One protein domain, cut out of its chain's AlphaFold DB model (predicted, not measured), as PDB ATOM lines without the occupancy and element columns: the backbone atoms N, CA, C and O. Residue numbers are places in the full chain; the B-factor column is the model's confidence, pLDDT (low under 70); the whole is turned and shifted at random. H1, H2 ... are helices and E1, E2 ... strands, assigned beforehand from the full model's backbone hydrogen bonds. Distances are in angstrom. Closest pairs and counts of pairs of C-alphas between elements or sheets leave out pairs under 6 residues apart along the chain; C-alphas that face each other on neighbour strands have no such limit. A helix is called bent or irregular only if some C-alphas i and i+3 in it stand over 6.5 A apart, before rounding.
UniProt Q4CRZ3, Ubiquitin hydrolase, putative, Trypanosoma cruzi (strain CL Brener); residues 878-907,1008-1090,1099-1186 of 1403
ATOM      1  N   PRO A 878     133.263 181.827 124.192       84.50
ATOM      2  CA  PRO A 878     133.425 181.561 122.766       84.50
ATOM      3  C   PRO A 878     134.877 181.687 122.284       84.50
ATOM      4  O   PRO A 878     135.299 180.903 121.432       84.50
ATOM      5  N   THR A 879     135.658 182.636 122.812       84.74
ATOM      6  CA  THR A 879     137.057 182.818 122.396       84.74
ATOM      7  C   THR A 879     137.920 181.691 122.950       84.74
ATOM      8  O   THR A 879     138.753 181.148 122.223       84.74
ATOM      9  N   LEU A 880     137.666 181.267 124.193       86.01
ATOM     10  CA  LEU A 880     138.307 180.095 124.794       86.01
ATOM     11  C   LEU A 880     137.975 178.807 124.022       86.01
ATOM     12  O   LEU A 880     138.875 178.027 123.707       86.01
ATOM     13  N   ALA A 881     136.703 178.600 123.663       84.89
ATOM     14  CA  ALA A 881     136.269 177.447 122.875       84.89
ATOM     15  C   ALA A 881     136.905 177.432 121.475       84.89
ATOM     16  O   ALA A 881     137.351 176.384 121.007       84.89
ATOM     17  N   SER A 882     136.995 178.597 120.830       82.77
ATOM     18  CA  SER A 882     137.670 178.762 119.540       82.77
ATOM     19  C   SER A 882     139.167 178.448 119.649       82.77
ATOM     20  O   SER A 882     139.683 177.613 118.905       82.77
ATOM     21  N   ALA A 883     139.858 179.004 120.652       82.21
ATOM     22  CA  ALA A 883     141.263 178.702 120.936       82.21
ATOM     23  C   ALA A 883     141.504 177.201 121.178       82.21
ATOM     24  O   ALA A 883     142.431 176.620 120.616       82.21
ATOM     25  N   ALA A 884     140.628 176.542 121.939       81.63
ATOM     26  CA  ALA A 884     140.684 175.102 122.169       81.63
ATOM     27  C   ALA A 884     140.485 174.275 120.882       81.63
ATOM     28  O   ALA A 884     141.103 173.218 120.718       81.63
ATOM     29  N   GLN A 885     139.657 174.741 119.943       80.48
ATOM     30  CA  GLN A 885     139.523 174.108 118.629       80.48
ATOM     31  C   GLN A 885     140.800 174.264 117.799       80.48
ATOM     32  O   GLN A 885     141.267 173.263 117.249       80.48
ATOM     33  N   PHE A 886     141.412 175.457 117.788       77.75
ATOM     34  CA  PHE A 886     142.679 175.710 117.091       77.75
ATOM     35  C   PHE A 886     143.793 174.766 117.541       77.75
ATOM     36  O   PHE A 886     144.540 174.287 116.692       77.75
ATOM     37  N   LEU A 887     143.852 174.403 118.830       73.58
ATOM     38  CA  LEU A 887     144.808 173.413 119.356       73.58
ATOM     39  C   LEU A 887     144.713 172.022 118.685       73.58
ATOM     40  O   LEU A 887     145.602 171.199 118.873       73.58
ATOM     41  N   SER A 888     143.662 171.747 117.904       71.18
ATOM     42  CA  SER A 888     143.449 170.471 117.198       71.18
ATOM     43  C   SER A 888     143.892 170.493 115.729       71.18
ATOM     44  O   SER A 888     143.793 169.472 115.050       71.18
ATOM     45  N   MET A 889     144.298 171.649 115.203       71.55
ATOM     46  CA  MET A 889     144.625 171.823 113.786       71.55
ATOM     47  C   MET A 889     146.094 171.465 113.480       71.55
ATOM     48  O   MET A 889     146.900 171.305 114.391       71.55
ATOM     49  N   PRO A 890     146.486 171.331 112.199       72.75
ATOM     50  CA  PRO A 890     147.895 171.242 111.816       72.75
ATOM     51  C   PRO A 890     148.649 172.561 112.069       72.75
ATOM     52  O   PRO A 890     148.140 173.638 111.755       72.75
ATOM     53  N   GLN A 891     149.897 172.481 112.548       63.63
ATOM     54  CA  GLN A 891     150.715 173.628 112.989       63.63
ATOM     55  C   GLN A 891     150.818 174.775 111.967       63.63
ATOM     56  O   GLN A 891     150.762 175.949 112.337       63.63
ATOM     57  N   ALA A 892     150.946 174.448 110.677       67.91
ATOM     58  CA  ALA A 892     151.040 175.446 109.611       67.91
ATOM     59  C   ALA A 892     149.760 176.291 109.478       67.91
ATOM     60  O   ALA A 892     149.838 177.500 109.266       67.91
ATOM     61  N   GLU A 893     148.590 175.667 109.642       72.17
ATOM     62  CA  GLU A 893     147.302 176.362 109.572       72.17
ATOM     63  C   GLU A 893     147.035 177.149 110.860       72.17
ATOM     64  O   GLU A 893     146.575 178.289 110.821       72.17
ATOM     65  N   MET A 894     147.431 176.591 112.007       65.55
ATOM     66  CA  MET A 894     147.307 177.247 113.312       65.55
ATOM     67  C   MET A 894     148.053 178.581 113.384       65.55
ATOM     68  O   MET A 894     147.504 179.555 113.893       65.55
ATOM     69  N   ARG A 895     149.285 178.660 112.855       67.11
ATOM     70  CA  ARG A 895     150.062 179.916 112.837       67.11
ATOM     71  C   ARG A 895     149.361 181.015 112.040       67.11
ATOM     72  O   ARG A 895     149.403 182.177 112.431       67.11
ATOM     73  N   LYS A 896     148.686 180.651 110.944       68.73
ATOM     74  CA  LYS A 896     147.951 181.602 110.097       68.73
ATOM     75  C   LYS A 896     146.654 182.088 110.742       68.73
ATOM     76  O   LYS A 896     146.280 183.240 110.518       68.73
ATOM     77  N   GLN A 897     145.986 181.225 111.509       72.27
ATOM     78  CA  GLN A 897     144.642 181.468 112.043       72.27
ATOM     79  C   GLN A 897     144.588 181.749 113.555       72.27
ATOM     80  O   GLN A 897     143.500 181.857 114.112       72.27
ATOM     81  N   HIS A 898     145.728 181.887 114.237       76.88
ATOM     82  CA  HIS A 898     145.759 182.103 115.685       76.88
ATOM     83  C   HIS A 898     144.886 183.310 116.114       76.88
ATOM     84  O   HIS A 898     144.980 184.358 115.461       76.88
ATOM     85  N   PRO A 899     144.109 183.230 117.220       74.86
ATOM     86  CA  PRO A 899     143.185 184.295 117.641       74.86
ATOM     87  C   PRO A 899     143.866 185.653 117.827       74.86
ATOM     88  O   PRO A 899     143.355 186.683 117.391       74.86
ATOM     89  N   ASN A 900     145.076 185.653 118.395       81.84
ATOM     90  CA  ASN A 900     145.842 186.882 118.578       81.84
ATOM     91  C   ASN A 900     146.323 187.471 117.241       81.84
ATOM     92  O   ASN A 900     146.524 188.671 117.158       81.84
ATOM     93  N   SER A 901     146.483 186.697 116.161       76.31
ATOM     94  CA  SER A 901     147.088 187.209 114.915       76.31
ATOM     95  C   SER A 901     146.359 188.432 114.345       76.31
ATOM     96  O   SER A 901     146.997 189.342 113.818       76.31
ATOM     97  N   TYR A 902     145.031 188.496 114.491       74.52
ATOM     98  CA  TYR A 902     144.236 189.639 114.047       74.52
ATOM     99  C   TYR A 902     144.537 190.901 114.860       74.52
ATOM    100  O   TYR A 902     144.652 191.978 114.279       74.52
ATOM    101  N   VAL A 903     144.723 190.763 116.179       80.21
ATOM    102  CA  VAL A 903     145.131 191.866 117.061       80.21
ATOM    103  C   VAL A 903     146.463 192.444 116.572       80.21
ATOM    104  O   VAL A 903     146.575 193.656 116.422       80.21
ATOM    105  N   TRP A 904     147.421 191.597 116.172       79.96
ATOM    106  CA  TRP A 904     148.721 192.052 115.659       79.96
ATOM    107  C   TRP A 904     148.670 192.614 114.238       79.96
ATOM    108  O   TRP A 904     149.372 193.583 113.964       79.96
ATOM    109  N   LYS A 905     147.812 192.075 113.361       74.84
ATOM    110  CA  LYS A 905     147.583 192.601 111.999       74.84
ATOM    111  C   LYS A 905     146.872 193.956 111.984       74.84
ATOM    112  O   LYS A 905     146.892 194.651 110.967       74.84
ATOM    113  N   ARG A 906     146.200 194.326 113.073       75.31
ATOM    114  CA  ARG A 906     145.429 195.563 113.185       75.31
ATOM    115  C   ARG A 906     146.375 196.770 113.133       75.31
ATOM    116  O   ARG A 906     147.258 196.916 113.971       75.31
ATOM    117  N   ASN A 907     146.195 197.642 112.140       81.15
ATOM    118  CA  ASN A 907     147.006 198.853 111.982       81.15
ATOM    119  C   ASN A 907     146.591 199.900 113.040       81.15
ATOM    120  O   ASN A 907     145.648 200.666 112.825       81.15
ATOM    121  N   LEU A1008     143.003 206.035 122.902       83.85
ATOM    122  CA  LEU A1008     142.371 204.866 122.312       83.85
ATOM    123  C   LEU A1008     142.889 203.625 123.048       83.85
ATOM    124  O   LEU A1008     143.982 203.146 122.759       83.85
ATOM    125  N   CYS A1009     142.128 203.133 124.024       83.46
ATOM    126  CA  CYS A1009     142.560 202.064 124.923       83.46
ATOM    127  C   CYS A1009     141.711 200.795 124.754       83.46
ATOM    128  O   CYS A1009     140.507 200.802 125.018       83.46
ATOM    129  N   TYR A1010     142.345 199.685 124.371       86.60
ATOM    130  CA  TYR A1010     141.739 198.352 124.365       86.60
ATOM    131  C   TYR A1010     142.459 197.461 125.373       86.60
ATOM    132  O   TYR A1010     143.675 197.308 125.326       86.60
ATOM    133  N   THR A1011     141.710 196.880 126.309       88.00
ATOM    134  CA  THR A1011     142.256 195.990 127.342       88.00
ATOM    135  C   THR A1011     141.783 194.562 127.097       88.00
ATOM    136  O   THR A1011     140.589 194.320 126.916       88.00
ATOM    137  N   TYR A1012     142.722 193.626 127.129       91.32
ATOM    138  CA  TYR A1012     142.506 192.197 126.959       91.32
ATOM    139  C   TYR A1012     143.009 191.455 128.197       91.32
ATOM    140  O   TYR A1012     144.008 191.841 128.808       91.32
ATOM    141  N   GLY A1013     142.322 190.382 128.567       90.93
ATOM    142  CA  GLY A1013     142.796 189.466 129.597       90.93
ATOM    143  C   GLY A1013     143.746 188.430 129.015       90.93
ATOM    144  O   GLY A1013     143.503 187.946 127.910       90.93
ATOM    145  N   CYS A1014     144.811 188.079 129.731       91.42
ATOM    146  CA  CYS A1014     145.777 187.080 129.268       91.42
ATOM    147  C   CYS A1014     145.595 185.776 130.039       91.42
ATOM    148  O   CYS A1014     145.856 185.792 131.225       91.42
ATOM    149  N   ILE A1015     145.227 184.650 129.421       89.86
ATOM    150  CA  ILE A1015     145.139 183.350 130.122       89.86
ATOM    151  C   ILE A1015     146.341 182.452 129.796       89.86
ATOM    152  O   ILE A1015     146.727 182.373 128.628       89.86
ATOM    153  N   PRO A1016     146.911 181.732 130.783       86.64
ATOM    154  CA  PRO A1016     147.980 180.766 130.543       86.64
ATOM    155  C   PRO A1016     147.593 179.649 129.562       86.64
ATOM    156  O   PRO A1016     146.588 178.959 129.743       86.64
ATOM    157  N   MET A1017     148.431 179.404 128.551       82.72
ATOM    158  CA  MET A1017     148.142 178.419 127.496       82.72
ATOM    159  C   MET A1017     148.054 176.969 128.013       82.72
ATOM    160  O   MET A1017     147.261 176.166 127.511       82.72
ATOM    161  N   TRP A1018     148.807 176.620 129.064       78.65
ATOM    162  CA  TRP A1018     148.687 175.301 129.703       78.65
ATOM    163  C   TRP A1018     147.279 175.076 130.275       78.65
ATOM    164  O   TRP A1018     146.727 173.984 130.139       78.65
ATOM    165  N   TRP A1019     146.656 176.118 130.835       86.03
ATOM    166  CA  TRP A1019     145.313 176.032 131.405       86.03
ATOM    167  C   TRP A1019     144.255 175.862 130.311       86.03
ATOM    168  O   TRP A1019     143.376 175.010 130.436       86.03
ATOM    169  N   VAL A1020     144.397 176.575 129.185       86.84
ATOM    170  CA  VAL A1020     143.550 176.386 127.989       86.84
ATOM    171  C   VAL A1020     143.606 174.932 127.506       86.84
ATOM    172  O   VAL A1020     142.587 174.351 127.124       86.84
ATOM    173  N   THR A1021     144.786 174.310 127.579       80.88
ATOM    174  CA  THR A1021     144.974 172.905 127.190       80.88
ATOM    175  C   THR A1021     144.238 171.942 128.134       80.88
ATOM    176  O   THR A1021     143.592 171.002 127.663       80.88
ATOM    177  N   LEU A1022     144.279 172.178 129.452       82.96
ATOM    178  CA  LEU A1022     143.543 171.373 130.441       82.96
ATOM    179  C   LEU A1022     142.028 171.549 130.312       82.96
ATOM    180  O   LEU A1022     141.297 170.557 130.265       82.96
ATOM    181  N   TRP A1023     141.562 172.795 130.179       87.37
ATOM    182  CA  TRP A1023     140.149 173.101 129.969       87.37
ATOM    183  C   TRP A1023     139.603 172.392 128.729       87.37
ATOM    184  O   TRP A1023     138.541 171.773 128.783       87.37
ATOM    185  N   ARG A1024     140.376 172.374 127.634       84.76
ATOM    186  CA  ARG A1024     140.024 171.634 126.416       84.76
ATOM    187  C   ARG A1024     139.847 170.137 126.670       84.76
ATOM    188  O   ARG A1024     138.891 169.565 126.152       84.76
ATOM    189  N   ARG A1025     140.760 169.480 127.401       81.22
ATOM    190  CA  ARG A1025     140.666 168.027 127.662       81.22
ATOM    191  C   ARG A1025     139.375 167.697 128.409       81.22
ATOM    192  O   ARG A1025     138.622 166.844 127.952       81.22
ATOM    193  N   TRP A1026     139.070 168.445 129.467       84.58
ATOM    194  CA  TRP A1026     137.812 168.313 130.207       84.58
ATOM    195  C   TRP A1026     136.571 168.592 129.342       84.58
ATOM    196  O   TRP A1026     135.576 167.862 129.401       84.58
ATOM    197  N   PHE A1027     136.622 169.634 128.510       81.01
ATOM    198  CA  PHE A1027     135.517 170.010 127.630       81.01
ATOM    199  C   PHE A1027     135.219 168.933 126.573       81.01
ATOM    200  O   PHE A1027     134.053 168.618 126.328       81.01
ATOM    201  N   MET A1028     136.261 168.347 125.976       76.76
ATOM    202  CA  MET A1028     136.146 167.352 124.900       76.76
ATOM    203  C   MET A1028     135.825 165.937 125.395       76.76
ATOM    204  O   MET A1028     135.363 165.108 124.615       76.76
ATOM    205  N   ASP A1029     136.062 165.653 126.669       75.94
ATOM    206  CA  ASP A1029     135.834 164.341 127.258       75.94
ATOM    207  C   ASP A1029     134.347 164.073 127.517       75.94
ATOM    208  O   ASP A1029     133.750 164.591 128.459       75.94
ATOM    209  N   LEU A1030     133.711 163.262 126.678       66.12
ATOM    210  CA  LEU A1030     132.299 162.907 126.843       66.12
ATOM    211  C   LEU A1030     132.068 161.867 127.949       66.12
ATOM    212  O   LEU A1030     130.942 161.766 128.441       66.12
ATOM    213  N   ASP A1031     133.115 161.144 128.348       68.72
ATOM    214  CA  ASP A1031     133.023 159.988 129.239       68.72
ATOM    215  C   ASP A1031     133.180 160.367 130.721       68.72
ATOM    216  O   ASP A1031     132.872 159.564 131.601       68.72
ATOM    217  N   GLY A1032     133.591 161.608 131.013       66.28
ATOM    218  CA  GLY A1032     133.784 162.105 132.381       66.28
ATOM    219  C   GLY A1032     135.041 161.551 133.057       66.28
ATOM    220  O   GLY A1032     135.099 161.481 134.283       66.28
ATOM    221  N   THR A1033     136.027 161.145 132.257       72.65
ATOM    222  CA  THR A1033     137.353 160.685 132.682       72.65
ATOM    223  C   THR A1033     138.235 161.813 133.216       72.65
ATOM    224  O   THR A1033     139.027 161.588 134.129       72.65
ATOM    225  N   PHE A1034     138.092 163.031 132.693       72.58
ATOM    226  CA  PHE A1034     138.873 164.189 133.110       72.58
ATOM    227  C   PHE A1034     138.076 165.059 134.085       72.58
ATOM    228  O   PHE A1034     136.905 165.383 133.868       72.58
ATOM    229  N   SER A1035     138.731 165.467 135.169       76.04
ATOM    230  CA  SER A1035     138.182 166.409 136.139       76.04
ATOM    231  C   SER A1035     138.149 167.839 135.585       76.04
ATOM    232  O   SER A1035     138.823 168.166 134.607       76.04
ATOM    233  N   LEU A1036     137.335 168.696 136.214       77.19
ATOM    234  CA  LEU A1036     137.316 170.135 135.933       77.19
ATOM    235  C   LEU A1036     138.736 170.717 136.057       77.19
ATOM    236  O   LEU A1036     139.455 170.350 136.991       77.19
ATOM    237  N   PRO A1037     139.143 171.626 135.152       80.67
ATOM    238  CA  PRO A1037     140.457 172.249 135.215       80.67
ATOM    239  C   PRO A1037     140.642 172.998 136.546       80.67
ATOM    240  O   PRO A1037     139.692 173.611 137.047       80.67
ATOM    241  N   PRO A1038     141.853 172.959 137.130       82.22
ATOM    242  CA  PRO A1038     142.120 173.599 138.410       82.22
ATOM    243  C   PRO A1038     142.034 175.125 138.300       82.22
ATOM    244  O   PRO A1038     142.148 175.699 137.213       82.22
ATOM    245  N   PHE A1039     141.889 175.786 139.449       85.67
ATOM    246  CA  PHE A1039     142.030 177.237 139.533       85.67
ATOM    247  C   PHE A1039     143.450 177.662 139.128       85.67
ATOM    248  O   PHE A1039     144.422 177.047 139.573       85.67
ATOM    249  N   PHE A1040     143.578 178.712 138.316       85.84
ATOM    250  CA  PHE A1040     144.876 179.219 137.849       85.84
ATOM    251  C   PHE A1040     145.276 180.537 138.528       85.84
ATOM    252  O   PHE A1040     144.443 181.254 139.085       85.84
ATOM    253  N   ASP A1041     146.572 180.850 138.465       83.60
ATOM    254  CA  ASP A1041     147.168 182.118 138.888       83.60
ATOM    255  C   ASP A1041     148.306 182.551 137.943       83.60
ATOM    256  O   ASP A1041     148.567 181.905 136.922       83.60
ATOM    257  N   TYR A1042     148.954 183.672 138.273       85.15
ATOM    258  CA  TYR A1042     150.046 184.264 137.496       85.15
ATOM    259  C   TYR A1042     151.378 184.323 138.260       85.15
ATOM    260  O   TYR A1042     152.308 184.965 137.776       85.15
ATOM    261  N   GLU A1043     151.510 183.661 139.420       75.27
ATOM    262  CA  GLU A1043     152.720 183.756 140.264       75.27
ATOM    263  C   GLU A1043     153.996 183.369 139.501       75.27
ATOM    264  O   GLU A1043     155.027 184.016 139.647       75.27
ATOM    265  N   ALA A1044     153.921 182.371 138.616       73.18
ATOM    266  CA  ALA A1044     155.066 181.938 137.811       73.18
ATOM    267  C   ALA A1044     155.479 182.939 136.709       73.18
ATOM    268  O   ALA A1044     156.627 182.908 136.256       73.18
ATOM    269  N   LEU A1045     154.548 183.794 136.269       79.84
ATOM    270  CA  LEU A1045     154.707 184.737 135.152       79.84
ATOM    271  C   LEU A1045     155.029 186.167 135.611       79.84
ATOM    272  O   LEU A1045     155.456 186.995 134.801       79.84
ATOM    273  N   LEU A1046     154.841 186.444 136.900       83.71
ATOM    274  CA  LEU A1046     155.225 187.688 137.552       83.71
ATOM    275  C   LEU A1046     156.628 187.546 138.159       83.71
ATOM    276  O   LEU A1046     157.029 186.480 138.630       83.71
ATOM    277  N   CYS A1047     157.412 188.616 138.111       82.42
ATOM    278  CA  CYS A1047     158.711 188.674 138.764       82.42
ATOM    279  C   CYS A1047     158.575 189.158 140.220       82.42
ATOM    280  O   CYS A1047     157.581 189.800 140.566       82.42
ATOM    281  N   PRO A1048     159.594 188.934 141.071       76.79
ATOM    282  CA  PRO A1048     159.620 189.469 142.435       76.79
ATOM    283  C   PRO A1048     159.512 191.000 142.506       76.79
ATOM    284  O   PRO A1048     159.050 191.530 143.510       76.79
ATOM    285  N   HIS A1049     159.903 191.713 141.443       80.96
ATOM    286  CA  HIS A1049     159.779 193.172 141.346       80.96
ATOM    287  C   HIS A1049     158.354 193.645 140.992       80.96
ATOM    288  O   HIS A1049     158.114 194.846 140.921       80.96
ATOM    289  N   GLY A1050     157.404 192.730 140.758       81.18
ATOM    290  CA  GLY A1050     156.003 193.051 140.458       81.18
ATOM    291  C   GLY A1050     155.683 193.297 138.978       81.18
ATOM    292  O   GLY A1050     154.556 193.668 138.664       81.18
ATOM    293  N   GLY A1051     156.637 193.086 138.066       84.91
ATOM    294  CA  GLY A1051     156.424 193.167 136.617       84.91
ATOM    295  C   GLY A1051     156.257 191.799 135.951       84.91
ATOM    296  O   GLY A1051     156.496 190.756 136.559       84.91
ATOM    297  N   THR A1052     155.871 191.783 134.678       86.24
ATOM    298  CA  THR A1052     155.790 190.538 133.895       86.24
ATOM    299  C   THR A1052     157.172 190.085 133.423       86.24
ATOM    300  O   THR A1052     158.037 190.900 133.103       86.24
ATOM    301  N   LEU A1053     157.390 188.768 133.365       74.77
ATOM    302  CA  LEU A1053     158.613 188.151 132.817       74.77
ATOM    303  C   LEU A1053     158.541 187.898 131.307       74.77
ATOM    304  O   LEU A1053     159.453 187.327 130.715       74.77
ATOM    305  N   VAL A1054     157.428 188.292 130.695       75.32
ATOM    306  CA  VAL A1054     157.098 188.053 129.296       75.32
ATOM    307  C   VAL A1054     156.955 189.421 128.638       75.32
ATOM    308  O   VAL A1054     156.225 190.275 129.136       75.32
ATOM    309  N   ALA A1055     157.657 189.646 127.533       75.71
ATOM    310  CA  ALA A1055     157.546 190.878 126.765       75.71
ATOM    311  C   ALA A1055     156.345 190.832 125.792       75.71
ATOM    312  O   ALA A1055     156.002 189.752 125.305       75.71
ATOM    313  N   PRO A1056     155.696 191.971 125.469       78.53
ATOM    314  CA  PRO A1056     154.488 192.021 124.631       78.53
ATOM    315  C   PRO A1056     154.626 191.331 123.270       78.53
ATOM    316  O   PRO A1056     153.685 190.693 122.797       78.53
ATOM    317  N   HIS A1057     155.806 191.421 122.650       72.48
ATOM    318  CA  HIS A1057     156.096 190.799 121.356       72.48
ATOM    319  C   HIS A1057     156.005 189.266 121.403       72.48
ATOM    320  O   HIS A1057     155.663 188.639 120.403       72.48
ATOM    321  N   LEU A1058     156.182 188.659 122.582       69.34
ATOM    322  CA  LEU A1058     156.056 187.217 122.756       69.34
ATOM    323  C   LEU A1058     154.636 186.729 122.476       69.34
ATOM    324  O   LEU A1058     154.483 185.602 122.047       69.34
ATOM    325  N   LEU A1059     153.587 187.543 122.603       76.80
ATOM    326  CA  LEU A1059     152.218 187.124 122.264       76.80
ATOM    327  C   LEU A1059     151.947 186.991 120.751       76.80
ATOM    328  O   LEU A1059     150.880 186.496 120.368       76.80
ATOM    329  N   ASN A1060     152.883 187.432 119.900       75.25
ATOM    330  CA  ASN A1060     152.772 187.360 118.449       75.25
ATOM    331  C   ASN A1060     153.442 186.095 117.897       75.25
ATOM    332  O   ASN A1060     154.667 186.048 117.836       75.25
ATOM    333  N   PRO A1061     152.690 185.106 117.394       63.21
ATOM    334  CA  PRO A1061     153.293 183.909 116.808       63.21
ATOM    335  C   PRO A1061     154.059 184.177 115.500       63.21
ATOM    336  O   PRO A1061     154.745 183.279 115.021       63.21
ATOM    337  N   ALA A1062     153.921 185.367 114.901       65.24
ATOM    338  CA  ALA A1062     154.670 185.772 113.713       65.24
ATOM    339  C   ALA A1062     156.010 186.460 114.035       65.24
ATOM    340  O   ALA A1062     156.729 186.821 113.111       65.24
ATOM    341  N   ASP A1063     156.329 186.685 115.314       62.26
ATOM    342  CA  ASP A1063     157.599 187.303 115.691       62.26
ATOM    343  C   ASP A1063     158.772 186.334 115.427       62.26
ATOM    344  O   ASP A1063     158.686 185.172 115.850       62.26
ATOM    345  N   PRO A1064     159.874 186.782 114.784       58.67
ATOM    346  CA  PRO A1064     161.067 185.961 114.557       58.67
ATOM    347  C   PRO A1064     161.633 185.325 115.832       58.67
ATOM    348  O   PRO A1064     162.281 184.280 115.772       58.67
ATOM    349  N   PHE A1065     161.348 185.900 117.005       56.85
ATOM    350  CA  PHE A1065     161.629 185.294 118.304       56.85
ATOM    351  C   PHE A1065     161.159 183.831 118.395       56.85
ATOM    352  O   PHE A1065     161.867 182.983 118.938       56.85
ATOM    353  N   TRP A1066     159.982 183.509 117.846       58.26
ATOM    354  CA  TRP A1066     159.422 182.151 117.852       58.26
ATOM    355  C   TRP A1066     160.071 181.217 116.828       58.26
ATOM    356  O   TRP A1066     159.916 179.996 116.921       58.26
ATOM    357  N   GLU A1067     160.818 181.767 115.872       54.12
ATOM    358  CA  GLU A1067     161.663 181.006 114.952       54.12
ATOM    359  C   GLU A1067     163.021 180.670 115.591       54.12
ATOM    360  O   GLU A1067     163.592 179.605 115.330       54.12
ATOM    361  N   ALA A1068     163.505 181.522 116.501       53.63
ATOM    362  CA  ALA A1068     164.744 181.326 117.245       53.63
ATOM    363  C   ALA A1068     164.608 180.204 118.294       53.63
ATOM    364  O   ALA A1068     164.245 180.411 119.457       53.63
ATOM    365  N   LYS A1069     164.956 178.976 117.880       53.43
ATOM    366  CA  LYS A1069     164.816 177.746 118.682       53.43
ATOM    367  C   LYS A1069     165.441 177.802 120.083       53.43
ATOM    368  O   LYS A1069     165.000 177.077 120.969       53.43
ATOM    369  N   SER A1070     166.489 178.595 120.296       52.00
ATOM    370  CA  SER A1070     167.206 178.668 121.578       52.00
ATOM    371  C   SER A1070     166.422 179.422 122.656       52.00
ATOM    372  O   SER A1070     166.354 178.963 123.798       52.00
ATOM    373  N   VAL A1071     165.792 180.543 122.299       50.25
ATOM    374  CA  VAL A1071     165.219 181.496 123.262       50.25
ATOM    375  C   VAL A1071     163.852 181.029 123.760       50.25
ATOM    376  O   VAL A1071     163.619 180.935 124.967       50.25
ATOM    377  N   ALA A1072     162.972 180.623 122.841       55.04
ATOM    378  CA  ALA A1072     161.664 180.072 123.188       55.04
ATOM    379  C   ALA A1072     161.783 178.773 124.011       55.04
ATOM    380  O   ALA A1072     161.017 178.567 124.951       55.04
ATOM    381  N   ARG A1073     162.796 177.934 123.751       56.28
ATOM    382  CA  ARG A1073     163.057 176.725 124.551       56.28
ATOM    383  C   ARG A1073     163.459 177.069 125.988       56.28
ATOM    384  O   ARG A1073     163.036 176.383 126.916       56.28
ATOM    385  N   HIS A1074     164.236 178.134 126.190       55.95
ATOM    386  CA  HIS A1074     164.632 178.586 127.524       55.95
ATOM    387  C   HIS A1074     163.440 179.140 128.322       55.95
ATOM    388  O   HIS A1074     163.262 178.768 129.480       55.95
ATOM    389  N   LEU A1075     162.566 179.931 127.688       56.28
ATOM    390  CA  LEU A1075     161.316 180.398 128.304       56.28
ATOM    391  C   LEU A1075     160.404 179.242 128.729       56.28
ATOM    392  O   LEU A1075     159.871 179.248 129.836       56.28
ATOM    393  N   VAL A1076     160.252 178.231 127.871       58.08
ATOM    394  CA  VAL A1076     159.439 177.039 128.157       58.08
ATOM    395  C   VAL A1076     160.026 176.240 129.318       58.08
ATOM    396  O   VAL A1076     159.289 175.822 130.209       58.08
ATOM    397  N   ARG A1077     161.355 176.072 129.361       56.86
ATOM    398  CA  ARG A1077     162.045 175.413 130.481       56.86
ATOM    399  C   ARG A1077     161.863 176.167 131.794       56.86
ATOM    400  O   ARG A1077     161.542 175.537 132.795       56.86
ATOM    401  N   LEU A1078     162.017 177.490 131.795       54.38
ATOM    402  CA  LEU A1078     161.773 178.318 132.981       54.38
ATOM    403  C   LEU A1078     160.332 178.227 133.461       54.38
ATOM    404  O   LEU A1078     160.079 178.197 134.666       54.38
ATOM    405  N   TRP A1079     159.387 178.156 132.524       55.74
ATOM    406  CA  TRP A1079     157.988 177.985 132.865       55.74
ATOM    407  C   TRP A1079     157.737 176.625 133.507       55.74
ATOM    408  O   TRP A1079     157.163 176.572 134.590       55.74
ATOM    409  N   HIS A1080     158.247 175.543 132.912       54.95
ATOM    410  CA  HIS A1080     158.150 174.209 133.500       54.95
ATOM    411  C   HIS A1080     158.810 174.124 134.873       54.95
ATOM    412  O   HIS A1080     158.169 173.625 135.786       54.95
ATOM    413  N   GLN A1081     160.017 174.670 135.054       54.92
ATOM    414  CA  GLN A1081     160.720 174.685 136.346       54.92
ATOM    415  C   GLN A1081     159.933 175.400 137.452       54.92
ATOM    416  O   GLN A1081     160.034 175.038 138.623       54.92
ATOM    417  N   ARG A1082     159.148 176.421 137.093       52.61
ATOM    418  CA  ARG A1082     158.312 177.162 138.047       52.61
ATOM    419  C   ARG A1082     156.935 176.530 138.240       52.61
ATOM    420  O   ARG A1082     156.387 176.607 139.334       52.61
ATOM    421  N   SER A1083     156.391 175.878 137.213       47.61
ATOM    422  CA  SER A1083     155.114 175.157 137.271       47.61
ATOM    423  C   SER A1083     155.224 173.771 137.914       47.61
ATOM    424  O   SER A1083     154.228 173.289 138.446       47.61
ATOM    425  N   SER A1084     156.410 173.153 137.945       43.41
ATOM    426  CA  SER A1084     156.662 171.843 138.573       43.41
ATOM    427  C   SER A1084     156.453 171.812 140.094       43.41
ATOM    428  O   SER A1084     156.554 170.753 140.702       43.41
ATOM    429  N   ALA A1085     156.093 172.939 140.717       45.51
ATOM    430  CA  ALA A1085     155.548 172.958 142.074       45.51
ATOM    431  C   ALA A1085     154.110 172.392 142.169       45.51
ATOM    432  O   ALA A1085     153.598 172.222 143.274       45.51
ATOM    433  N   ILE A1086     153.448 172.091 141.045       38.96
ATOM    434  CA  ILE A1086     152.079 171.562 141.005       38.96
ATOM    435  C   ILE A1086     152.103 170.178 140.335       38.96
ATOM    436  O   ILE A1086     152.065 170.070 139.112       38.96
ATOM    437  N   SER A1087     152.184 169.111 141.137       39.65
ATOM    438  CA  SER A1087     152.026 167.723 140.668       39.65
ATOM    439  C   SER A1087     150.598 167.522 140.138       39.65
ATOM    440  O   SER A1087     149.621 167.533 140.888       39.65
ATOM    441  N   ILE A1088     150.482 167.398 138.814       43.07
ATOM    442  CA  ILE A1088     149.315 166.873 138.090       43.07
ATOM    443  C   ILE A1088     149.905 165.930 137.035       43.07
ATOM    444  O   ILE A1088     150.036 166.280 135.863       43.07
ATOM    445  N   ASP A1089     150.368 164.773 137.499       40.45
ATOM    446  CA  ASP A1089     151.353 163.894 136.848       40.45
ATOM    447  C   ASP A1089     150.959 163.234 135.500       40.45
ATOM    448  O   ASP A1089     151.675 162.359 135.046       40.45
ATOM    449  N   ASP A1090     149.913 163.668 134.781       42.50
ATOM    450  CA  ASP A1090     149.520 163.059 133.483       42.50
ATOM    451  C   ASP A1090     149.095 164.070 132.384       42.50
ATOM    452  O   ASP A1090     148.356 163.779 131.429       42.50
ATOM    453  N   ASP A1099     161.476 165.102 121.917       42.27
ATOM    454  CA  ASP A1099     161.892 165.459 120.567       42.27
ATOM    455  C   ASP A1099     162.418 166.905 120.578       42.27
ATOM    456  O   ASP A1099     161.662 167.865 120.382       42.27
ATOM    457  N   ASP A1100     163.731 167.060 120.801       41.38
ATOM    458  CA  ASP A1100     164.505 168.322 120.844       41.38
ATOM    459  C   ASP A1100     164.213 169.302 119.679       41.38
ATOM    460  O   ASP A1100     164.581 170.488 119.710       41.38
ATOM    461  N   ASN A1101     163.512 168.833 118.646       45.51
ATOM    462  CA  ASN A1101     163.133 169.569 117.453       45.51
ATOM    463  C   ASN A1101     161.745 170.233 117.462       45.51
ATOM    464  O   ASN A1101     161.451 170.958 116.508       45.51
ATOM    465  N   LYS A1102     160.905 170.072 118.494       49.24
ATOM    466  CA  LYS A1102     159.534 170.630 118.490       49.24
ATOM    467  C   LYS A1102     159.286 171.593 119.650       49.24
ATOM    468  O   LYS A1102     158.704 171.242 120.668       49.24
ATOM    469  N   LEU A1103     159.699 172.850 119.468       49.62
ATOM    470  CA  LEU A1103     159.250 173.952 120.326       49.62
ATOM    471  C   LEU A1103     157.717 174.013 120.389       49.62
ATOM    472  O   LEU A1103     157.072 173.799 119.355       49.62
ATOM    473  N   PRO A1104     157.124 174.358 121.550       53.77
ATOM    474  CA  PRO A1104     155.688 174.535 121.635       53.77
ATOM    475  C   PRO A1104     155.254 175.647 120.669       53.77
ATOM    476  O   PRO A1104     155.885 176.704 120.611       53.77
ATOM    477  N   PRO A1105     154.193 175.418 119.880       58.41
ATOM    478  CA  PRO A1105     153.830 176.288 118.766       58.41
ATOM    479  C   PRO A1105     153.284 177.662 119.177       58.41
ATOM    480  O   PRO A1105     153.008 178.464 118.286       58.41
ATOM    481  N   PHE A1106     153.093 177.924 120.476       63.48
ATOM    482  CA  PHE A1106     152.337 179.075 120.959       63.48
ATOM    483  C   PHE A1106     152.996 179.838 122.102       63.48
ATOM    484  O   PHE A1106     153.706 179.243 122.919       63.48
ATOM    485  N   PRO A1107     152.659 181.137 122.212       68.39
ATOM    486  CA  PRO A1107     152.973 181.927 123.383       68.39
ATOM    487  C   PRO A1107     152.428 181.333 124.679       68.39
ATOM    488  O   PRO A1107     151.389 180.670 124.677       68.39
ATOM    489  N   PRO A1108     153.066 181.657 125.818       71.49
ATOM    490  CA  PRO A1108     152.600 181.216 127.124       71.49
ATOM    491  C   PRO A1108     151.233 181.797 127.513       71.49
ATOM    492  O   PRO A1108     150.605 181.331 128.460       71.49
ATOM    493  N   LEU A1109     150.741 182.803 126.790       85.64
ATOM    494  CA  LEU A1109     149.538 183.551 127.122       85.64
ATOM    495  C   LEU A1109     148.619 183.688 125.891       85.64
ATOM    496  O   LEU A1109     149.079 183.963 124.783       85.64
ATOM    497  N   LEU A1110     147.311 183.521 126.095       87.81
ATOM    498  CA  LEU A1110     146.243 183.760 125.117       87.81
ATOM    499  C   LEU A1110     145.510 185.060 125.460       87.81
ATOM    500  O   LEU A1110     145.144 185.243 126.620       87.81
ATOM    501  N   LEU A1111     145.243 185.924 124.473       90.63
ATOM    502  CA  LEU A1111     144.430 187.119 124.702       90.63
ATOM    503  C   LEU A1111     142.939 186.815 124.565       90.63
ATOM    504  O   LEU A1111     142.507 186.178 123.604       90.63
ATOM    505  N   LEU A1112     142.154 187.331 125.504       90.55
ATOM    506  CA  LEU A1112     140.701 187.206 125.550       90.55
ATOM    507  C   LEU A1112     140.052 188.584 125.738       90.55
ATOM    508  O   LEU A1112     140.634 189.455 126.398       90.55
ATOM    509  N   PRO A1113     138.833 188.798 125.212       89.28
ATOM    510  CA  PRO A1113     138.035 189.968 125.556       89.28
ATOM    511  C   PRO A1113     137.904 190.111 127.079       89.28
ATOM    512  O   PRO A1113     137.643 189.130 127.774       89.28
ATOM    513  N   LEU A1114     138.056 191.332 127.605       87.92
ATOM    514  CA  LEU A1114     138.072 191.579 129.053       87.92
ATOM    515  C   LEU A1114     136.815 191.058 129.772       87.92
ATOM    516  O   LEU A1114     136.899 190.583 130.900       87.92
ATOM    517  N   THR A1115     135.655 191.116 129.118       85.95
ATOM    518  CA  THR A1115     134.394 190.586 129.654       85.95
ATOM    519  C   THR A1115     134.444 189.072 129.841       85.95
ATOM    520  O   THR A1115     134.121 188.582 130.918       85.95
ATOM    521  N   GLU A1116     134.914 188.342 128.826       89.45
ATOM    522  CA  GLU A1116     135.075 186.885 128.882       89.45
ATOM    523  C   GLU A1116     136.119 186.499 129.937       89.45
ATOM    524  O   GLU A1116     135.912 185.578 130.721       89.45
ATOM    525  N   PHE A1117     137.209 187.263 130.022       91.82
ATOM    526  CA  PHE A1117     138.255 187.060 131.019       91.82
ATOM    527  C   PHE A1117     137.757 187.189 132.463       91.82
ATOM    528  O   PHE A1117     138.098 186.356 133.300       91.82
ATOM    529  N   ILE A1118     136.944 188.206 132.764       88.44
ATOM    530  CA  ILE A1118     136.398 188.407 134.113       88.44
ATOM    531  C   ILE A1118     135.489 187.246 134.503       88.44
ATOM    532  O   ILE A1118     135.634 186.720 135.602       88.44
ATOM    533  N   GLU A1119     134.608 186.801 133.607       87.76
ATOM    534  CA  GLU A1119     133.746 185.646 133.878       87.76
ATOM    535  C   GLU A1119     134.549 184.355 134.100       87.76
ATOM    536  O   GLU A1119     134.189 183.531 134.951       87.76
ATOM    537  N   ILE A1120     135.657 184.182 133.372       90.51
ATOM    538  CA  ILE A1120     136.566 183.053 133.585       90.51
ATOM    539  C   ILE A1120     137.246 183.165 134.950       90.51
ATOM    540  O   ILE A1120     137.313 182.162 135.652       90.51
ATOM    541  N   ILE A1121     137.700 184.346 135.378       89.07
ATOM    542  CA  ILE A1121     138.285 184.524 136.719       89.07
ATOM    543  C   ILE A1121     137.239 184.295 137.818       89.07
ATOM    544  O   ILE A1121     137.560 183.681 138.831       89.07
ATOM    545  N   GLU A1122     135.990 184.721 137.630       86.89
ATOM    546  CA  GLU A1122     134.906 184.446 138.586       86.89
ATOM    547  C   GLU A1122     134.651 182.940 138.756       86.89
ATOM    548  O   GLU A1122     134.277 182.502 139.842       86.89
ATOM    549  N   THR A1123     134.872 182.152 137.698       86.86
ATOM    550  CA  THR A1123     134.601 180.706 137.691       86.86
ATOM    551  C   THR A1123     135.835 179.865 138.055       86.86
ATOM    552  O   THR A1123     135.712 178.865 138.757       86.86
ATOM    553  N   TYR A1124     137.025 180.272 137.601       90.97
ATOM    554  CA  TYR A1124     138.269 179.485 137.604       90.97
ATOM    555  C   TYR A1124     139.504 180.261 138.107       90.97
ATOM    556  O   TYR A1124     140.618 179.736 138.078       90.97
ATOM    557  N   GLY A1125     139.353 181.495 138.589       87.39
ATOM    558  CA  GLY A1125     140.452 182.283 139.155       87.39
ATOM    559  C   GLY A1125     140.655 182.057 140.656       87.39
ATOM    560  O   GLY A1125     139.695 181.901 141.413       87.39
ATOM    561  N   LYS A1126     141.911 182.057 141.120       85.77
ATOM    562  CA  LYS A1126     142.218 182.062 142.561       85.77
ATOM    563  C   LYS A1126     141.679 183.322 143.263       85.77
ATOM    564  O   LYS A1126     141.486 184.389 142.678       85.77
ATOM    565  N   SER A1127     141.480 183.204 144.577       80.95
ATOM    566  CA  SER A1127     140.940 184.282 145.412       80.95
ATOM    567  C   SER A1127     141.809 185.552 145.380       80.95
ATOM    568  O   SER A1127     143.034 185.499 145.513       80.95
ATOM    569  N   GLY A1128     141.169 186.716 145.221       82.29
ATOM    570  CA  GLY A1128     141.818 188.035 145.196       82.29
ATOM    571  C   GLY A1128     142.283 188.531 143.820       82.29
ATOM    572  O   GLY A1128     142.856 189.617 143.744       82.29
ATOM    573  N   MET A1129     142.038 187.775 142.744       87.46
ATOM    574  CA  MET A1129     142.265 188.231 141.361       87.46
ATOM    575  C   MET A1129     141.222 189.258 140.895       87.46
ATOM    576  O   MET A1129     141.490 190.046 139.990       87.46
ATOM    577  N   LEU A1130     140.057 189.286 141.547       86.19
ATOM    578  CA  LEU A1130     139.051 190.335 141.402       86.19
ATOM    579  C   LEU A1130     138.955 191.152 142.690       86.19
ATOM    580  O   LEU A1130     139.038 190.615 143.796       86.19
ATOM    581  N   LEU A1131     138.763 192.456 142.527       82.10
ATOM    582  CA  LEU A1131     138.468 193.404 143.591       82.10
ATOM    583  C   LEU A1131     136.964 193.365 143.942       82.10
ATOM    584  O   LEU A1131     136.131 193.078 143.073       82.10
ATOM    585  N   PRO A1132     136.591 193.645 145.207       73.80
ATOM    586  CA  PRO A1132     135.192 193.683 145.624       73.80
ATOM    587  C   PRO A1132     134.401 194.781 144.881       73.80
ATOM    588  O   PRO A1132     134.940 195.861 144.631       73.80
ATOM    589  N   PRO A1133     133.125 194.532 144.521       67.72
ATOM    590  CA  PRO A1133     132.312 195.487 143.770       67.72
ATOM    591  C   PRO A1133     132.053 196.769 144.577       67.72
ATOM    592  O   PRO A1133     131.636 196.718 145.735       67.72
ATOM    593  N   SER A1134     132.289 197.930 143.961       57.15
ATOM    594  CA  SER A1134     132.046 199.247 144.565       57.15
ATOM    595  C   SER A1134     130.536 199.580 144.588       57.15
ATOM    596  O   SER A1134     129.874 199.345 143.576       57.15
ATOM    597  N   PRO A1135     129.957 200.166 145.661       52.03
ATOM    598  CA  PRO A1135     128.494 200.290 145.803       52.03
ATOM    599  C   PRO A1135     127.765 201.327 144.924       52.03
ATOM    600  O   PRO A1135     126.564 201.511 145.097       52.03
ATOM    601  N   SER A1136     128.423 202.042 144.009       50.47
ATOM    602  CA  SER A1136     127.786 203.151 143.277       50.47
ATOM    603  C   SER A1136     128.391 203.365 141.884       50.47
ATOM    604  O   SER A1136     129.388 204.064 141.736       50.47
ATOM    605  N   SER A1137     127.810 202.748 140.856       46.93
ATOM    606  CA  SER A1137     127.857 203.228 139.461       46.93
ATOM    607  C   SER A1137     127.046 202.292 138.564       46.93
ATOM    608  O   SER A1137     127.492 201.229 138.143       46.93
ATOM    609  N   GLY A1138     125.804 202.680 138.290       43.91
ATOM    610  CA  GLY A1138     124.990 202.068 137.247       43.91
ATOM    611  C   GLY A1138     125.255 202.757 135.917       43.91
ATOM    612  O   GLY A1138     124.424 203.544 135.500       43.91
ATOM    613  N   GLU A1139     126.393 202.496 135.269       42.30
ATOM    614  CA  GLU A1139     126.621 202.897 133.872       42.30
ATOM    615  C   GLU A1139     127.712 202.028 133.215       42.30
ATOM    616  O   GLU A1139     128.777 201.783 133.779       42.30
ATOM    617  N   LYS A1140     127.403 201.495 132.025       48.20
ATOM    618  CA  LYS A1140     128.126 200.416 131.323       48.20
ATOM    619  C   LYS A1140     129.411 200.891 130.615       48.20
ATOM    620  O   LYS A1140     129.539 200.687 129.410       48.20
ATOM    621  N   ASN A1141     130.363 201.500 131.322       56.19
ATOM    622  CA  ASN A1141     131.655 201.870 130.726       56.19
ATOM    623  C   ASN A1141     132.722 200.782 130.926       56.19
ATOM    624  O   ASN A1141     132.919 200.266 132.024       56.19
ATOM    625  N   THR A1142     133.447 200.454 129.854       53.67
ATOM    626  CA  THR A1142     134.573 199.501 129.831       53.67
ATOM    627  C   THR A1142     135.689 199.858 130.816       53.67
ATOM    628  O   THR A1142     136.311 198.956 131.375       53.67
ATOM    629  N   GLU A1143     135.907 201.146 131.097       56.80
ATOM    630  CA  GLU A1143     136.866 201.594 132.119       56.80
ATOM    631  C   GLU A1143     136.479 201.144 133.537       56.80
ATOM    632  O   GLU A1143     137.343 200.699 134.290       56.80
ATOM    633  N   LEU A1144     135.186 201.153 133.887       55.74
ATOM    634  CA  LEU A1144     134.707 200.657 135.186       55.74
ATOM    635  C   LEU A1144     134.870 199.137 135.317       55.74
ATOM    636  O   LEU A1144     135.141 198.634 136.407       55.74
ATOM    637  N   ILE A1145     134.753 198.398 134.208       59.98
ATOM    638  CA  ILE A1145     134.953 196.941 134.180       59.98
ATOM    639  C   ILE A1145     136.412 196.592 134.513       59.98
ATOM    640  O   ILE A1145     136.659 195.657 135.276       59.98
ATOM    641  N   ARG A1146     137.378 197.372 134.006       62.30
ATOM    642  CA  ARG A1146     138.808 197.189 134.304       62.30
ATOM    643  C   ARG A1146     139.116 197.349 135.796       62.30
ATOM    644  O   ARG A1146     139.914 196.579 136.320       62.30
ATOM    645  N   CYS A1147     138.426 198.249 136.500       67.04
ATOM    646  CA  CYS A1147     138.600 198.461 137.943       67.04
ATOM    647  C   CYS A1147     138.223 197.248 138.815       67.04
ATOM    648  O   CYS A1147     138.560 197.230 139.996       67.04
ATOM    649  N   ARG A1148     137.535 196.230 138.274       79.05
ATOM    650  CA  ARG A1148     137.275 194.977 139.006       79.05
ATOM    651  C   ARG A1148     138.465 194.027 139.013       79.05
ATOM    652  O   ARG A1148     138.490 193.129 139.847       79.05
ATOM    653  N   VAL A1149     139.419 194.171 138.099       84.79
ATOM    654  CA  VAL A1149     140.539 193.239 137.960       84.79
ATOM    655  C   VAL A1149     141.710 193.723 138.809       84.79
ATOM    656  O   VAL A1149     142.137 194.870 138.702       84.79
ATOM    657  N   ASN A1150     142.239 192.851 139.666       85.83
ATOM    658  CA  ASN A1150     143.407 193.173 140.473       85.83
ATOM    659  C   ASN A1150     144.681 193.050 139.622       85.83
ATOM    660  O   ASN A1150     145.238 191.954 139.496       85.83
ATOM    661  N   SER A1151     145.152 194.160 139.047       79.47
ATOM    662  CA  SER A1151     146.340 194.185 138.178       79.47
ATOM    663  C   SER A1151     147.616 193.707 138.877       79.47
ATOM    664  O   SER A1151     148.486 193.151 138.233       79.47
ATOM    665  N   SER A1152     147.719 193.793 140.207       78.94
ATOM    666  CA  SER A1152     148.886 193.247 140.926       78.94
ATOM    667  C   SER A1152     148.954 191.713 140.938       78.94
ATOM    668  O   SER A1152     150.004 191.139 141.219       78.94
ATOM    669  N   LYS A1153     147.833 191.035 140.658       84.52
ATOM    670  CA  LYS A1153     147.704 189.568 140.699       84.52
ATOM    671  C   LYS A1153     147.273 188.959 139.370       84.52
ATOM    672  O   LYS A1153     147.010 187.760 139.309       84.52
ATOM    673  N   THR A1154     147.136 189.767 138.328       88.48
ATOM    674  CA  THR A1154     146.659 189.341 137.012       88.48
ATOM    675  C   THR A1154     147.506 189.972 135.926       88.48
ATOM    676  O   THR A1154     148.161 190.977 136.167       88.48
ATOM    677  N   ILE A1155     147.515 189.373 134.737       90.46
ATOM    678  CA  ILE A1155     148.211 189.937 133.583       90.46
ATOM    679  C   ILE A1155     147.164 190.397 132.577       90.46
ATOM    680  O   ILE A1155     146.421 189.592 132.006       90.46
ATOM    681  N   LEU A1156     147.108 191.705 132.362       91.37
ATOM    682  CA  LEU A1156     146.312 192.330 131.316       91.37
ATOM    683  C   LEU A1156     147.230 192.780 130.183       91.37
ATOM    684  O   LEU A1156     148.360 193.198 130.414       91.37
ATOM    685  N   PHE A1157     146.728 192.721 128.958       92.01
ATOM    686  CA  PHE A1157     147.389 193.281 127.787       92.01
ATOM    687  C   PHE A1157     146.614 194.509 127.331       92.01
ATOM    688  O   PHE A1157     145.410 194.436 127.076       92.01
ATOM    689  N   VAL A1158     147.296 195.646 127.269       88.71
ATOM    690  CA  VAL A1158     146.690 196.949 127.017       88.71
ATOM    691  C   VAL A1158     147.291 197.519 125.743       88.71
ATOM    692  O   VAL A1158     148.498 197.734 125.650       88.71
ATOM    693  N   GLU A1159     146.432 197.780 124.766       88.13
ATOM    694  CA  GLU A1159     146.766 198.560 123.579       88.13
ATOM    695  C   GLU A1159     146.319 199.998 123.827       88.13
ATOM    696  O   GLU A1159     145.118 200.254 123.926       88.13
ATOM    697  N   ARG A1160     147.269 200.926 123.966       84.30
ATOM    698  CA  ARG A1160     147.004 202.338 124.258       84.30
ATOM    699  C   ARG A1160     147.567 203.197 123.137       84.30
ATOM    700  O   ARG A1160     148.779 203.311 122.991       84.30
ATOM    701  N   ASN A1161     146.683 203.799 122.349       84.71
ATOM    702  CA  ASN A1161     147.003 204.524 121.120       84.71
ATOM    703  C   ASN A1161     147.731 203.620 120.113       84.71
ATOM    704  O   ASN A1161     147.089 202.931 119.320       84.71
ATOM    705  N   THR A1162     149.058 203.590 120.176       79.27
ATOM    706  CA  THR A1162     149.940 202.766 119.339       79.27
ATOM    707  C   THR A1162     150.788 201.782 120.140       79.27
ATOM    708  O   THR A1162     151.399 200.895 119.546       79.27
ATOM    709  N   ASP A1163     150.795 201.898 121.470       82.64
ATOM    710  CA  ASP A1163     151.689 201.145 122.342       82.64
ATOM    711  C   ASP A1163     151.003 199.896 122.887       82.64
ATOM    712  O   ASP A1163     149.843 199.917 123.307       82.64
ATOM    713  N   ARG A1164     151.744 198.790 122.888       88.17
ATOM    714  CA  ARG A1164     151.321 197.499 123.436       88.17
ATOM    715  C   ARG A1164     152.105 197.234 124.705       88.17
ATOM    716  O   ARG A1164     153.305 196.976 124.637       88.17
ATOM    717  N   VAL A1165     151.431 197.275 125.845       87.94
ATOM    718  CA  VAL A1165     152.056 197.085 127.157       87.94
ATOM    719  C   VAL A1165     151.272 196.082 127.989       87.94
ATOM    720  O   VAL A1165     150.051 195.968 127.873       87.94
ATOM    721  N   PHE A1166     151.979 195.345 128.838       89.95
ATOM    722  CA  PHE A1166     151.332 194.572 129.890       89.95
ATOM    723  C   PHE A1166     150.979 195.472 131.079       89.95
ATOM    724  O   PHE A1166     151.624 196.490 131.321       89.95
ATOM    725  N   ASP A1167     149.950 195.084 131.821       85.88
ATOM    726  CA  ASP A1167     149.595 195.631 133.127       85.88
ATOM    727  C   ASP A1167     149.505 194.439 134.101       85.88
ATOM    728  O   ASP A1167     148.556 193.650 133.992       85.88
ATOM    729  N   PRO A1168     150.535 194.225 134.947       86.97
ATOM    730  CA  PRO A1168     151.676 195.113 135.191       86.97
ATOM    731  C   PRO A1168     152.715 195.082 134.045       86.97
ATOM    732  O   PRO A1168     152.813 194.084 133.324       86.97
ATOM    733  N   PRO A1169     153.505 196.156 133.849       85.98
ATOM    734  CA  PRO A1169     154.475 196.245 132.757       85.98
ATOM    735  C   PRO A1169     155.580 195.193 132.874       85.98
ATOM    736  O   PRO A1169     155.824 194.609 133.932       85.98
ATOM    737  N   THR A1170     156.252 194.929 131.758       85.94
ATOM    738  CA  THR A1170     157.376 193.992 131.709       85.94
ATOM    739  C   THR A1170     158.543 194.512 132.545       85.94
ATOM    740  O   THR A1170     158.922 195.673 132.437       85.94
ATOM    741  N   CYS A1171     159.111 193.656 133.397       83.86
ATOM    742  CA  CYS A1171     160.254 194.027 134.227       83.86
ATOM    743  C   CYS A1171     161.541 193.970 133.398       83.86
ATOM    744  O   CYS A1171     162.058 192.883 133.133       83.86
ATOM    745  N   GLU A1172     162.056 195.137 133.008       80.20
ATOM    746  CA  GLU A1172     163.247 195.253 132.159       80.20
ATOM    747  C   GLU A1172     164.473 194.572 132.772       80.20
ATOM    748  O   GLU A1172     165.156 193.831 132.075       80.20
ATOM    749  N   GLU A1173     164.706 194.720 134.080       78.41
ATOM    750  CA  GLU A1173     165.841 194.086 134.770       78.41
ATOM    751  C   GLU A1173     165.781 192.554 134.718       78.41
ATOM    752  O   GLU A1173     166.780 191.886 134.434       78.41
ATOM    753  N   CYS A1174     164.603 191.974 134.972       72.58
ATOM    754  CA  CYS A1174     164.433 190.525 134.936       72.58
ATOM    755  C   CYS A1174     164.490 189.982 133.510       72.58
ATOM    756  O   CYS A1174     165.057 188.911 133.307       72.58
ATOM    757  N   VAL A1175     163.920 190.694 132.534       67.41
ATOM    758  CA  VAL A1175     163.992 190.291 131.123       67.41
ATOM    759  C   VAL A1175     165.418 190.423 130.596       67.41
ATOM    760  O   VAL A1175     165.886 189.511 129.925       67.41
ATOM    761  N   ALA A1176     166.150 191.478 130.954       67.65
ATOM    762  CA  ALA A1176     167.561 191.624 130.611       67.65
ATOM    763  C   ALA A1176     168.404 190.498 131.227       67.65
ATOM    764  O   ALA A1176     169.154 189.847 130.509       67.65
ATOM    765  N   SER A1177     168.217 190.197 132.517       65.47
ATOM    766  CA  SER A1177     168.915 189.088 133.194       65.47
ATOM    767  C   SER A1177     168.594 187.730 132.563       65.47
ATOM    768  O   SER A1177     169.468 186.883 132.395       65.47
ATOM    769  N   LEU A1178     167.331 187.525 132.183       59.00
ATOM    770  CA  LEU A1178     166.872 186.336 131.476       59.00
ATOM    771  C   LEU A1178     167.531 186.202 130.096       59.00
ATOM    772  O   LEU A1178     168.002 185.123 129.740       59.00
ATOM    773  N   LEU A1179     167.581 187.290 129.326       56.30
ATOM    774  CA  LEU A1179     168.239 187.327 128.021       56.30
ATOM    775  C   LEU A1179     169.754 187.129 128.149       56.30
ATOM    776  O   LEU A1179     170.344 186.451 127.310       56.30
ATOM    777  N   GLU A1180     170.372 187.640 129.212       53.84
ATOM    778  CA  GLU A1180     171.797 187.448 129.479       53.84
ATOM    779  C   GLU A1180     172.119 185.985 129.828       53.84
ATOM    780  O   GLU A1180     173.065 185.424 129.283       53.84
ATOM    781  N   GLY A1181     171.274 185.299 130.609       49.59
ATOM    782  CA  GLY A1181     171.420 183.853 130.849       49.59
ATOM    783  C   GLY A1181     171.283 183.004 129.572       49.59
ATOM    784  O   GLY A1181     171.964 181.984 129.400       49.59
ATOM    785  N   ILE A1182     170.441 183.445 128.630       44.15
ATOM    786  CA  ILE A1182     170.310 182.829 127.299       44.15
ATOM    787  C   ILE A1182     171.566 183.094 126.455       44.15
ATOM    788  O   ILE A1182     172.050 182.179 125.782       44.15
ATOM    789  N   ARG A1183     172.130 184.309 126.528       40.66
ATOM    790  CA  ARG A1183     173.396 184.681 125.872       40.66
ATOM    791  C   ARG A1183     174.583 183.893 126.414       40.66
ATOM    792  O   ARG A1183     175.353 183.360 125.617       40.66
ATOM    793  N   GLU A1184     174.714 183.727 127.727       39.16
ATOM    794  CA  GLU A1184     175.793 182.930 128.330       39.16
ATOM    795  C   GLU A1184     175.762 181.466 127.888       39.16
ATOM    796  O   GLU A1184     176.808 180.876 127.615       39.16
ATOM    797  N   SER A1185     174.565 180.911 127.690       35.96
ATOM    798  CA  SER A1185     174.390 179.555 127.157       35.96
ATOM    799  C   SER A1185     174.811 179.418 125.682       35.96
ATOM    800  O   SER A1185     175.043 178.306 125.212       35.96
ATOM    801  N   SER A1186     174.917 180.526 124.937       33.68
ATOM    802  CA  SER A1186     175.239 180.539 123.501       33.68
ATOM    803  C   SER A1186     176.735 180.691 123.175       33.68
ATOM    804  O   SER A1186     177.121 180.541 122.018       33.68
TER     805      SER A1186
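Overview. This is residues 878 to 907, 1008 to 1090 and 1099 to 1186 of the 1403 residues of the protein "Ubiquitin hydrolase, putative" of Trypanosoma cruzi (strain CL Brener) (UniProt Q4CRZ3). A small, strongly twisted sheet of four strands makes the core, with H7 over one face and H3 and H5 over the other. H1 and H4 cross each other by the E2 edge, while H6 and H9 lie away from the sheet toward one end of the longest axis, and residues 1135 to 1141 stick out toward the other. The printed part has 201 residues, with nine named helices and four named strands in the order H1 H2 H3 E1 H4 H5 H6 E2 H7 H8 E3 E4 H9; the sheet runs E2 E1 E3 E4, antiparallel throughout, and the class is mixed, helices and strands. The whole is compact, with a radius of gyration of the C-alphas of 17.4 A and spans of 56 by 47 by 36 A.

Along the chain. The longest strand is E1, residues 1009 to 1016, 22.7 A from C-alpha 1009 at (142.560, 202.064, 124.923) to C-alpha 1016. E2 is residues 1109 to 1113, 13.3 A long; E3 is residues 1156 to 1160 and E4 residues 1163 to 1167, each 12.3 A. H7, residues 1114 to 1124, measures 14.8 A, H3 is residues 899 to 905, and H5 is residues 1056 to 1059. H1, residues 878 to 886, begins at C-alpha 878 at (133.425, 181.561, 122.766), and H2 is residues 891 to 897. H4, residues 1017 to 1028, spans 16.5 A, and H8 is residues 1142 to 1146. H6, residues 1069 to 1083, spans 21.1 A; H9, residues 1172 to 1185, spans 19.9 A and ends at C-alpha 1185 at (174.390, 179.555, 127.157).

Arrangement. In the sheet, E1 and E3 are antiparallel inner strands at 156 degrees, with N 1012 and O 1157 within hydrogen-bond range at 2.8 A. The edge strand E2 is antiparallel to E1 at 134 degrees, with N 1110 and O 1015 2.8 A apart. E3 and E4 form a hairpin, with N 1158 and O 1165 2.8 A apart. E2, H7 and H8, and E3 make a split strand-helix-strand unit, two strands running the same way with E1 between them, and its crossover is right-handed. H7 is on the sheet at a height of 9.5 A, over E2 and E1; its closest C-alphas with E1 are Leu 1114 and Tyr 1012, 4.9 A. On the opposite face, H3 is only just over E2, with 3 of its C-alphas falling on that strand, and H5 is on the same face as H3. H3 is only just irregular: C-alphas 899 and 902 are 6.53 A apart. H1, H4 and H8 only graze the sheet. H1 and H4 touch, about perpendicular at 89 degrees, the closest C-alphas being those of Ala 884 and Arg 1024, 5.5 A. H2 is not on the sheet; it is close to but not clearly touching H1, with C-alphas 894 and 886 6.2 A apart. H6 and H9, not on the sheet, only just touch, with 3 pairs of C-alphas within 8 A, the closest those of Val 1071 and Ile 1182, 6.6 A. Every O i to N i+4 pair is within hydrogen-bond range in H1, H4, H7, H8 and H9; the counts are 2 of 3 in H2, 2 of 3 in H3 and 10 of 11 in H6, and H5 is too short for such a pair.

Size, cuts and confidence. The two C-alphas farthest apart, those of Gly 1138 and Ser 1186, are 56.4 A apart. Residues 908 to 1007 are not printed, with 12.8 A between C-alphas 907 and 1008; residues 1091 to 1098 are not printed, with 18.0 A between C-alphas 1090 and 1099. The links H4 to H5, 27 residues, and H7 to H8, 17 residues, are long. Mean pLDDT of the printed part is 72.1; 75 residues are under 70, among them 1061 to 1090, 1133 to 1147 and 1175 to 1186.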